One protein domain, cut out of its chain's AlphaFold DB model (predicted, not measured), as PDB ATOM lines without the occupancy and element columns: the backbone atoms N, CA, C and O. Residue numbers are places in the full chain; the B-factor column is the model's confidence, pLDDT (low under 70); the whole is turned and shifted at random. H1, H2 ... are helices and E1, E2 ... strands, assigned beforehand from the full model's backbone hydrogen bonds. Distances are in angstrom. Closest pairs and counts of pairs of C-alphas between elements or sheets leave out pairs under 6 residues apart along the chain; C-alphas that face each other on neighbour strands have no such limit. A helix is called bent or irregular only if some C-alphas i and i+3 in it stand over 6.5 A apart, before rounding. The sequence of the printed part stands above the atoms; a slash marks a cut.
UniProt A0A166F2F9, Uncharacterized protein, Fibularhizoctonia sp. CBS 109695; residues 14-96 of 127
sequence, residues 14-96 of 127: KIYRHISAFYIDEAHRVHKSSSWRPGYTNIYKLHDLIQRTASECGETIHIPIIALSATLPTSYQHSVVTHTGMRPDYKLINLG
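What this domain is: This is residues 14 to 96 of the 127 residues of an uncharacterized protein of Fibularhizoctonia sp. CBS 109695 (UniProt A0A166F2F9). This is an elongated domain with a short two-strand ribbon, E1 beside E2, near its middle, a cluster of three helices, H1, H2 and H4, towards one end, and H3 reaching to the other end without touching another helix. After H4, residues 85 to 96 make a tail with no named element. The printed part has 83 residues, with two named strands and four named helices in the order E1 H1 H2 H3 E2 H4; the sheet's order is E1, E2, parallel. The class is mostly helix, though under half of the residues, 38 of 83, are in named elements. It is only just compact, close to loose, with a radius of gyration of the C-alphas of 13.8 A, and spans 42 by 26 by 20 A.

How they stand to each other: Start at E1, residues 22 to 24, and look for its parallel neighbour E2, residues 65 to 67, at 18 degrees. N 24 and O 66 are 2.8 A apart, as are N 66 and O 22, both within hydrogen-bond range. Between these strands come H1, residues 27 to 30, H2, residues 38 to 42, and H3, residues 45 to 56: a strand-helix-strand unit, two parallel neighbour strands with helices between. H1 and H2 touch, the closest C-alphas being those of Val 30 and Tyr 40, 5.0 A apart. H2 and H3 meet only through their link. Go on past E2 to H4, residues 74 to 84. It touches H1, with the C-alphas of Val 30 and Val 80 closest at 6.2 A, and H2, with those of Thr 41 and His 83 closest at 5.0 A. H3 and H4 are only just apart, their closest C-alphas at 8.4 A. In H3 every O i to N i+4 pair is within hydrogen-bond range; in H4 5 of 7 are, in H2 0 of 1, but 2 of 2 O i to N i+3 pairs, and H1 is too short for an O i to N i+4 pair.

Where its parts are: Find C-alpha 22 at (213.835, 192.611, 184.832), where E1 begins; E1 is 6.6 A long and E2 6.5 A. H1 measures 6.2 A and H2 8.0 A. From C-alpha 45 at (222.797, 188.905, 192.881), H3 runs 16.6 A. H4 runs 15.7 A to C-alpha 84 at (219.956, 184.341, 186.392); it is irregular, with C-alphas 75 and 78 7.0 A apart.

The domain as a whole: Look at Ser 34 and Gly 58 for the two C-alphas farthest apart, 43.3 A. The printed part has no cut, and no link is long. The mean pLDDT of the printed part is 88.6, and no printed residue is under 70.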
ATOM      1  N   LYS A  14     211.502 202.437 197.440       79.88
ATOM      2  CA  LYS A  14     210.523 203.179 196.636       79.88
ATOM      3  C   LYS A  14     210.728 202.974 195.137       79.88
ATOM      4  O   LYS A  14     209.742 202.857 194.423       79.88
ATOM      5  N   ILE A  15     211.971 202.914 194.655       81.38
ATOM      6  CA  ILE A  15     212.263 202.688 193.233       81.38
ATOM      7  C   ILE A  15     211.849 201.271 192.839       81.38
ATOM      8  O   ILE A  15     211.141 201.107 191.852       81.38
ATOM      9  N   TYR A  16     212.201 200.267 193.644       79.88
ATOM     10  CA  TYR A  16     211.859 198.870 193.367       79.88
ATOM     11  C   TYR A  16     210.349 198.627 193.231       79.88
ATOM     12  O   TYR A  16     209.948 197.814 192.404       79.88
ATOM     13  N   ARG A  17     209.498 199.377 193.950       80.19
ATOM     14  CA  ARG A  17     208.029 199.295 193.795       80.19
ATOM     15  C   ARG A  17     207.518 199.703 192.414       80.19
ATOM     16  O   ARG A  17     206.426 199.300 192.033       80.19
ATOM     17  N   HIS A  18     208.280 200.512 191.685       85.88
ATOM     18  CA  HIS A  18     207.912 200.972 190.346       85.88
ATOM     19  C   HIS A  18     208.502 200.087 189.243       85.88
ATOM     20  O   HIS A  18     208.265 200.338 188.063       85.88
ATOM     21  N   ILE A  19     209.266 199.052 189.601       86.81
ATOM     22  CA  ILE A  19     209.850 198.126 188.635       86.81
ATOM     23  C   ILE A  19     208.893 196.958 188.435       86.81
ATOM     24  O   ILE A  19     208.636 196.178 189.347       86.81
ATOM     25  N   SER A  20     208.396 196.812 187.209       90.44
ATOM     26  CA  SER A  20     207.481 195.722 186.863       90.44
ATOM     27  C   SER A  20     208.193 194.391 186.632       90.44
ATOM     28  O   SER A  20     207.626 193.351 186.946       90.44
ATOM     29  N   ALA A  21     209.398 194.408 186.054       91.00
ATOM     30  CA  ALA A  21     210.178 193.211 185.736       91.00
ATOM     31  C   ALA A  21     211.631 193.562 185.384       91.00
ATOM     32  O   ALA A  21     211.916 194.681 184.950       91.00
ATOM     33  N   PHE A  22     212.522 192.573 185.474       89.81
ATOM     34  CA  PHE A  22     213.835 192.611 184.832       89.81
ATOM     35  C   PHE A  22     213.863 191.689 183.622       89.81
ATOM     36  O   PHE A  22     213.529 190.511 183.726       89.81
ATOM     37  N   TYR A  23     214.315 192.222 182.492       93.50
ATOM     38  CA  TYR A  23     214.505 191.463 181.264       93.50
ATOM     39  C   TYR A  23     215.994 191.207 181.048       93.50
ATOM     40  O   TYR A  23     216.799 192.138 181.065       93.50
ATOM     41  N   ILE A  24     216.353 189.942 180.853       93.00
ATOM     42  CA  ILE A  24     217.708 189.508 180.511       93.00
ATOM     43  C   ILE A  24     217.673 189.068 179.057       93.00
ATOM     44  O   ILE A  24     217.156 187.996 178.743       93.00
ATOM     45  N   ASP A  25     218.215 189.901 178.184       93.62
ATOM     46  CA  ASP A  25     218.393 189.558 176.779       93.62
ATOM     47  C   ASP A  25     219.623 188.658 176.582       93.62
ATOM     48  O   ASP A  25     220.548 188.671 177.398       93.62
ATOM     49  N   GLU A  26     219.635 187.866 175.511       93.44
ATOM     50  CA  GLU A  26     220.719 186.934 175.167       93.44
ATOM     51  C   GLU A  26     221.173 186.048 176.342       93.44
ATOM     52  O   GLU A  26     222.367 185.840 176.588       93.44
ATOM     53  N   ALA A  27     220.212 185.510 177.096       93.88
ATOM     54  CA  ALA A  27     220.458 184.835 178.369       93.88
ATOM     55  C   ALA A  27     221.418 183.635 178.269       93.88
ATOM     56  O   ALA A  27     222.065 183.276 179.253       93.88
ATOM     57  N   HIS A  28     221.581 183.041 177.082       93.19
ATOM     58  CA  HIS A  28     222.551 181.972 176.836       93.19
ATOM     59  C   HIS A  28     224.005 182.376 177.135       93.19
ATOM     60  O   HIS A  28     224.833 181.512 177.437       93.19
ATOM     61  N   ARG A  29     224.319 183.679 177.121       92.94
ATOM     62  CA  ARG A  29     225.670 184.213 177.364       92.94
ATOM     63  C   ARG A  29     226.177 184.036 178.795       92.94
ATOM     64  O   ARG A  29     227.351 184.299 179.040       92.94
ATOM     65  N   VAL A  30     225.343 183.572 179.729       91.38
ATOM     66  CA  VAL A  30     225.772 183.113 181.068       91.38
ATOM     67  C   VAL A  30     226.674 181.877 181.004       91.38
ATOM     68  O   VAL A  30     227.538 181.700 181.862       91.38
ATOM     69  N   HIS A  31     226.465 181.007 180.014       92.88
ATOM     70  CA  HIS A  31     227.170 179.738 179.904       92.88
ATOM     71  C   HIS A  31     228.529 179.946 179.233       92.88
ATOM     72  O   HIS A  31     228.640 180.699 178.262       92.88
ATOM     73  N   LYS A  32     229.559 179.255 179.733       89.81
ATOM     74  CA  LYS A  32     230.925 179.302 179.196       89.81
ATOM     75  C   LYS A  32     230.987 178.643 177.813       89.81
ATOM     76  O   LYS A  32     231.314 177.471 177.680       89.81
ATOM     77  N   SER A  33     230.649 179.421 176.795       87.88
ATOM     78  CA  SER A  33     230.711 179.095 175.370       87.88
ATOM     79  C   SER A  33     231.467 180.192 174.609       87.88
ATOM     80  O   SER A  33     231.961 181.149 175.207       87.88
ATOM     81  N   SER A  34     231.526 180.099 173.281       87.69
ATOM     82  CA  SER A  34     232.132 181.128 172.421       87.69
ATOM     83  C   SER A  34     231.509 182.523 172.574       87.69
ATOM     84  O   SER A  34     232.177 183.519 172.321       87.69
ATOM     85  N   SER A  35     230.250 182.615 173.016       87.69
ATOM     86  CA  SER A  35     229.518 183.877 173.221       87.69
ATOM     87  C   SER A  35     229.490 184.344 174.684       87.69
ATOM     88  O   SER A  35     228.786 185.301 175.022       87.69
ATOM     89  N   TRP A  36     230.236 183.667 175.565       90.56
ATOM     90  CA  TRP A  36     230.193 183.886 177.008       90.56
ATOM     91  C   TRP A  36     230.519 185.326 177.396       90.56
ATOM     92  O   TRP A  36     231.512 185.910 176.955       90.56
ATOM     93  N   ARG A  37     229.704 185.884 178.295       87.12
ATOM     94  CA  ARG A  37     229.985 187.157 178.954       87.12
ATOM     95  C   ARG A  37     230.070 186.916 180.455       87.12
ATOM     96  O   ARG A  37     229.039 186.663 181.076       87.12
ATOM     97  N   PRO A  38     231.258 187.047 181.075       88.19
ATOM     98  CA  PRO A  38     231.430 186.740 182.493       88.19
ATOM     99  C   PRO A  38     230.508 187.578 183.371       88.19
ATOM    100  O   PRO A  38     230.063 187.105 184.404       88.19
ATOM    101  N   GLY A  39     230.137 188.788 182.946       86.00
ATOM    102  CA  GLY A  39     229.272 189.621 183.762       86.00
ATOM    103  C   GLY A  39     227.844 189.105 183.954       86.00
ATOM    104  O   GLY A  39     227.186 189.493 184.920       86.00
ATOM    105  N   TYR A  40     227.385 188.198 183.090       89.44
ATOM    106  CA  TYR A  40     226.063 187.584 183.194       89.44
ATOM    107  C   TYR A  40     225.987 186.571 184.348       89.44
ATOM    108  O   TYR A  40     224.898 186.284 184.838       89.44
ATOM    109  N   THR A  41     227.123 186.065 184.842       88.69
ATOM    110  CA  THR A  41     227.141 185.116 185.970       88.69
ATOM    111  C   THR A  41     226.749 185.758 187.300       88.69
ATOM    112  O   THR A  41     226.491 185.049 188.265       88.69
ATOM    113  N   ASN A  42     226.694 187.090 187.353       88.06
ATOM    114  CA  ASN A  42     226.368 187.862 188.547       88.06
ATOM    115  C   ASN A  42     224.890 188.271 188.628       88.06
ATOM    116  O   ASN A  42     224.514 188.906 189.610       88.06
ATOM    117  N   ILE A  43     224.058 187.950 187.630       88.44
ATOM    118  CA  ILE A  43     222.678 188.458 187.559       88.44
ATOM    119  C   ILE A  43     221.836 187.993 188.754       88.44
ATOM    120  O   ILE A  43     221.070 188.788 189.292       88.44
ATOM    121  N   TYR A  44     222.040 186.765 189.241       87.94
ATOM    122  CA  TYR A  44     221.358 186.249 190.435       87.94
ATOM    123  C   TYR A  44     221.488 187.174 191.664       87.94
ATOM    124  O   TYR A  44     220.580 187.228 192.488       87.94
ATOM    125  N   LYS A  45     222.575 187.958 191.771       87.44
ATOM    126  CA  LYS A  45     222.797 188.905 192.881       87.44
ATOM    127  C   LYS A  45     221.755 190.024 192.927       87.44
ATOM    128  O   LYS A  45     221.596 190.667 193.960       87.44
ATOM    129  N   LEU A  46     221.045 190.267 191.826       84.75
ATOM    130  CA  LEU A  46     219.949 191.226 191.779       84.75
ATOM    131  C   LEU A  46     218.791 190.802 192.692       84.75
ATOM    132  O   LEU A  46     218.238 191.648 193.389       84.75
ATOM    133  N   HIS A  47     218.470 189.503 192.741       81.75
ATOM    134  CA  HIS A  47     217.454 188.976 193.654       81.75
ATOM    135  C   HIS A  47     217.830 189.229 195.112       81.75
ATOM    136  O   HIS A  47     217.024 189.780 195.862       81.75
ATOM    137  N   ASP A  48     219.066 188.889 195.480       82.19
ATOM    138  CA  ASP A  48     219.609 189.135 196.814       82.19
ATOM    139  C   ASP A  48     219.508 190.610 197.209       82.19
ATOM    140  O   ASP A  48     219.108 190.922 198.329       82.19
ATOM    141  N   LEU A  49     219.869 191.522 196.301       82.50
ATOM    142  CA  LEU A  49     219.827 192.959 196.563       82.50
ATOM    143  C   LEU A  49     218.393 193.432 196.834       82.50
ATOM    144  O   LEU A  49     218.149 194.069 197.853       82.50
ATOM    145  N   ILE A  50     217.439 193.062 195.973       82.88
ATOM    146  CA  ILE A  50     216.022 193.438 196.122       82.88
ATOM    147  C   ILE A  50     215.456 192.913 197.442       82.88
ATOM    148  O   ILE A  50     214.784 193.650 198.162       82.88
ATOM    149  N   GLN A  51     215.736 191.648 197.771       81.44
ATOM    150  CA  GLN A  51     215.246 191.022 198.999       81.44
ATOM    151  C   GLN A  51     215.814 191.695 200.249       81.44
ATOM    152  O   GLN A  51     215.059 191.953 201.189       81.44
ATOM    153  N   ARG A  52     217.116 192.013 200.259       82.19
ATOM    154  CA  ARG A  52     217.757 192.722 201.378       82.19
ATOM    155  C   ARG A  52     217.157 194.113 201.558       82.19
ATOM    156  O   ARG A  52     216.677 194.418 202.646       82.19
ATOM    157  N   THR A  53     217.086 194.907 200.488       79.38
ATOM    158  CA  THR A  53     216.530 196.269 200.539       79.38
ATOM    159  C   THR A  53     215.058 196.285 200.959       79.38
ATOM    160  O   THR A  53     214.644 197.165 201.712       79.38
ATOM    161  N   ALA A  54     214.256 195.320 200.500       79.88
ATOM    162  CA  ALA A  54     212.863 195.200 200.918       79.88
ATOM    163  C   ALA A  54     212.753 194.838 202.412       79.88
ATOM    164  O   ALA A  54     212.023 195.502 203.149       79.88
ATOM    165  N   SER A  55     213.540 193.859 202.874       82.44
ATOM    166  CA  SER A  55     213.526 193.383 204.267       82.44
ATOM    167  C   SER A  55     213.951 194.460 205.268       82.44
ATOM    168  O   SER A  55     213.312 194.606 206.307       82.44
ATOM    169  N   GLU A  56     214.978 195.256 204.948       81.19
ATOM    170  CA  GLU A  56     215.436 196.385 205.780       81.19
ATOM    171  C   GLU A  56     214.340 197.435 206.017       81.19
ATOM    172  O   GLU A  56     214.357 198.143 207.022       81.19
ATOM    173  N   CYS A  57     213.364 197.518 205.112       78.00
ATOM    174  CA  CYS A  57     212.235 198.440 205.201       78.00
ATOM    175  C   CYS A  57     210.935 197.775 205.676       78.00
ATOM    176  O   CYS A  57     209.886 198.416 205.644       78.00
ATOM    177  N   GLY A  58     210.990 196.514 206.118       83.31
ATOM    178  CA  GLY A  58     209.815 195.762 206.566       83.31
ATOM    179  C   GLY A  58     208.849 195.396 205.437       83.31
ATOM    180  O   GLY A  58     207.664 195.184 205.685       83.31
ATOM    181  N   GLU A  59     209.331 195.334 204.195       81.38
ATOM    182  CA  GLU A  59     208.516 195.059 203.014       81.38
ATOM    183  C   GLU A  59     208.929 193.766 202.323       81.38
ATOM    184  O   GLU A  59     210.061 193.296 202.411       81.38
ATOM    185  N   THR A  60     207.993 193.193 201.573       83.06
ATOM    186  CA  THR A  60     208.281 192.119 200.622       83.06
ATOM    187  C   THR A  60     208.027 192.654 199.225       83.06
ATOM    188  O   THR A  60     206.890 192.954 198.868       83.06
ATOM    189  N   ILE A  61     209.090 192.779 198.432       83.88
ATOM    190  CA  ILE A  61     209.000 193.195 197.033       83.88
ATOM    191  C   ILE A  61     209.366 191.996 196.166       83.88
ATOM    192  O   ILE A  61     210.456 191.436 196.283       83.88
ATOM    193  N   HIS A  62     208.449 191.607 195.284       83.62
ATOM    194  CA  HIS A  62     208.676 190.544 194.316       83.62
ATOM    195  C   HIS A  62     208.709 191.131 192.907       83.62
ATOM    196  O   HIS A  62     207.671 191.513 192.370       83.62
ATOM    197  N   ILE A  63     209.896 191.168 192.300       87.62
ATOM    198  CA  ILE A  63     210.079 191.601 190.912       87.62
ATOM    199  C   ILE A  63     210.389 190.362 190.063       87.62
ATOM    200  O   ILE A  63     211.359 189.659 190.361       87.62
ATOM    201  N   PRO A  64     209.588 190.056 189.029       89.62
ATOM    202  CA  PRO A  64     209.853 188.934 188.141       89.62
ATOM    203  C   PRO A  64     211.113 189.169 187.297       89.62
ATOM    204  O   PRO A  64     211.377 190.283 186.839       89.62
ATOM    205  N   ILE A  65     211.860 188.091 187.056       91.25
ATOM    206  CA  ILE A  65     212.961 188.048 186.091       91.25
ATOM    207  C   ILE A  65     212.516 187.244 184.874       91.25
ATOM    208  O   ILE A  65     212.007 186.130 185.000       91.25
ATOM    209  N   ILE A  66     212.723 187.813 183.691       94.75
ATOM    210  CA  ILE A  66     212.366 187.230 182.401       94.75
ATOM    211  C   ILE A  66     213.653 187.092 181.590       94.75
ATOM    212  O   ILE A  66     214.243 188.085 181.175       94.75
ATOM    213  N   ALA A  67     214.101 185.854 181.378       94.56
ATOM    214  CA  ALA A  67     215.263 185.554 180.548       94.56
ATOM    215  C   ALA A  67     214.829 185.173 179.132       94.56
ATOM    216  O   ALA A  67     214.018 184.265 178.948       94.56
ATOM    217  N   LEU A  68     215.393 185.857 178.141       95.88
ATOM    218  CA  LEU A  68     215.093 185.686 176.725       95.88
ATOM    219  C   LEU A  68     216.346 185.192 176.001       95.88
ATOM    220  O   LEU A  68     217.458 185.643 176.268       95.88
ATOM    221  N   SER A  69     216.178 184.234 175.093       94.38
ATOM    222  CA  SER A  69     217.256 183.780 174.216       94.38
ATOM    223  C   SER A  69     216.679 183.142 172.962       94.38
ATOM    224  O   SER A  69     215.796 182.290 173.059       94.38
ATOM    225  N   ALA A  70     217.210 183.512 171.796       91.88
ATOM    226  CA  ALA A  70     216.890 182.844 170.535       91.88
ATOM    227  C   ALA A  70     217.621 181.499 170.396       91.88
ATOM    228  O   ALA A  70     217.121 180.564 169.776       91.88
ATOM    229  N   THR A  71     218.811 181.395 170.987       86.56
ATOM    230  CA  THR A  71     219.688 180.228 170.908       86.56
ATOM    231  C   THR A  71     219.932 179.697 172.315       86.56
ATOM    232  O   THR A  71     220.790 180.184 173.046       86.56
ATOM    233  N   LEU A  72     219.145 178.709 172.748       90.75
ATOM    234  CA  LEU A  72     219.320 178.092 174.067       90.75
ATOM    235  C   LEU A  72     219.455 176.569 173.955       90.75
ATOM    236  O   LEU A  72     218.464 175.848 174.100       90.75
ATOM    237  N   PRO A  73     220.680 176.063 173.726       90.56
ATOM    238  CA  PRO A  73     220.958 174.638 173.824       90.56
ATOM    239  C   PRO A  73     220.512 174.077 175.177       90.56
ATOM    240  O   PRO A  73     220.715 174.705 176.219       90.56
ATOM    241  N   THR A  74     219.954 172.865 175.180       90.94
ATOM    242  CA  THR A  74     219.469 172.205 176.405       90.94
ATOM    243  C   THR A  74     220.559 172.098 177.474       90.94
ATOM    244  O   THR A  74     220.295 172.306 178.654       90.94
ATOM    245  N   SER A  75     221.811 171.868 177.067       92.31
ATOM    246  CA  SER A  75     222.964 171.807 177.973       92.31
ATOM    247  C   SER A  75     223.224 173.111 178.737       92.31
ATOM    248  O   SER A  75     223.856 173.083 179.791       92.31
ATOM    249  N   TYR A  76     222.735 174.256 178.249       93.81
ATOM    250  CA  TYR A  76     222.962 175.562 178.876       93.81
ATOM    251  C   TYR A  76     221.873 175.903 179.899       93.81
ATOM    252  O   TYR A  76     222.068 176.810 180.709       93.81
ATOM    253  N   GLN A  77     220.748 175.176 179.902       91.94
ATOM    254  CA  GLN A  77     219.579 175.487 180.733       91.94
ATOM    255  C   GLN A  77     219.925 175.567 182.219       91.94
ATOM    256  O   GLN A  77     219.558 176.537 182.876       91.94
ATOM    257  N   HIS A  78     220.692 174.602 182.735       93.12
ATOM    258  CA  HIS A  78     221.117 174.624 184.134       93.12
ATOM    259  C   HIS A  78     221.941 175.878 184.453       93.12
ATOM    260  O   HIS A  78     221.721 176.531 185.467       93.12
ATOM    261  N   SER A  79     222.850 176.275 183.556       93.94
ATOM    262  CA  SER A  79     223.622 177.505 183.738       93.94
ATOM    263  C   SER A  79     222.741 178.750 183.714       93.94
ATOM    264  O   SER A  79     222.976 179.641 184.525       93.94
ATOM    265  N   VAL A  80     221.736 178.820 182.838       93.56
ATOM    266  CA  VAL A  80     220.788 179.943 182.809       93.56
ATOM    267  C   VAL A  80     220.009 180.025 184.106       93.56
ATOM    268  O   VAL A  80     220.052 181.068 184.753       93.56
ATOM    269  N   VAL A  81     219.369 178.935 184.527       94.06
ATOM    270  CA  VAL A  81     218.576 178.889 185.764       94.06
ATOM    271  C   VAL A  81     219.411 179.347 186.960       94.06
ATOM    272  O   VAL A  81     219.007 180.264 187.672       94.06
ATOM    273  N   THR A  82     220.614 178.791 187.120       92.50
ATOM    274  CA  THR A  82     221.499 179.104 188.249       92.50
ATOM    275  C   THR A  82     221.984 180.556 188.232       92.50
ATOM    276  O   THR A  82     221.873 181.254 189.235       92.50
ATOM    277  N   HIS A  83     222.510 181.045 187.107       92.38
ATOM    278  CA  HIS A  83     223.178 182.353 187.073       92.38
ATOM    279  C   HIS A  83     222.223 183.541 186.936       92.38
ATOM    280  O   HIS A  83     222.588 184.657 187.308       92.38
ATOM    281  N   THR A  84     221.013 183.316 186.422       90.50
ATOM    282  CA  THR A  84     219.956 184.341 186.392       90.50
ATOM    283  C   THR A  84     219.117 184.359 187.670       90.50
ATOM    284  O   THR A  84     218.382 185.316 187.885       90.50
ATOM    285  N   GLY A  85     219.272 183.360 188.547       89.88
ATOM    286  CA  GLY A  85     218.559 183.283 189.824       89.88
ATOM    287  C   GLY A  85     217.094 182.872 189.679       89.88
ATOM    288  O   GLY A  85     216.258 183.298 190.471       89.88
ATOM    289  N   MET A  86     216.766 182.059 188.670       90.31
ATOM    290  CA  MET A  86     215.394 181.593 188.468       90.31
ATOM    291  C   MET A  86     214.926 180.760 189.660       90.31
ATOM    292  O   MET A  86     215.636 179.884 190.156       90.31
ATOM    293  N   ARG A  87     213.691 181.007 190.090       87.31
ATOM    294  CA  ARG A  87     213.054 180.228 191.153       87.31
ATOM    295  C   ARG A  87     212.772 178.788 190.695       87.31
ATOM    296  O   ARG A  87     212.576 178.561 189.501       87.31
ATOM    297  N   PRO A  88     212.658 177.815 191.620       87.31
ATOM    298  CA  PRO A  88     212.340 176.426 191.272       87.31
ATOM    299  C   PRO A  88     211.023 176.246 190.500       87.31
ATOM    300  O   PRO A  88     210.872 175.284 189.755       87.31
ATOM    301  N   ASP A  89     210.076 177.171 190.665       90.94
ATOM    302  CA  ASP A  89     208.759 177.176 190.027       90.94
ATOM    303  C   ASP A  89     208.707 177.956 188.698       90.94
ATOM    304  O   ASP A  89     207.612 178.209 188.180       90.94
ATOM    305  N   TYR A  90     209.866 178.323 188.129       93.38
ATOM    306  CA  TYR A  90     209.939 179.059 186.867       93.38
ATOM    307  C   TYR A  90     209.206 178.342 185.726       93.38
ATOM    308  O   TYR A  90     209.071 177.115 185.685       93.38
ATOM    309  N   LYS A  91     208.728 179.131 184.763       95.12
ATOM    310  CA  LYS A  91     208.065 178.625 183.562       95.12
ATOM    311  C   LYS A  91     208.988 178.801 182.366       95.12
ATOM    312  O   LYS A  91     209.411 179.914 182.072       95.12
ATOM    313  N   LEU A  92     209.277 177.700 181.678       94.06
ATOM    314  CA  LEU A  92     209.990 177.714 180.407       94.06
ATOM    315  C   LEU A  92     208.979 177.757 179.261       94.06
ATOM    316  O   LEU A  92     208.182 176.833 179.107       94.06
ATOM    317  N   ILE A  93     209.052 178.800 178.438       94.88
ATOM    318  CA  ILE A  93     208.338 178.864 177.162       94.88
ATOM    319  C   ILE A  93     209.357 178.586 176.061       94.88
ATOM    320  O   ILE A  93     210.248 179.393 175.815       94.88
ATOM    321  N   ASN A  94     209.245 177.424 175.420       92.75
ATOM    322  CA  ASN A  94     210.107 177.023 174.313       92.75
ATOM    323  C   ASN A  94     209.257 176.870 173.051       92.75
ATOM    324  O   ASN A  94     208.415 175.979 172.973       92.75
ATOM    325  N   LEU A  95     209.488 177.742 172.071       91.81
ATOM    326  CA  LEU A  95     208.766 177.740 170.794       91.81
ATOM    327  C   LEU A  95     209.353 176.742 169.778       91.81
ATOM    328  O   LEU A  95     208.815 176.576 168.687       91.81
ATOM    329  N   GLY A  96     210.438 176.053 170.139       87.69
ATOM    330  CA  GLY A  96     211.181 175.169 169.252       87.69
ATOM    331  C   GLY A  96     212.090 175.928 168.283       87.69
ATOM    332  O   GLY A  96     212.093 177.152 168.206       87.69
TER     333      GLY A  96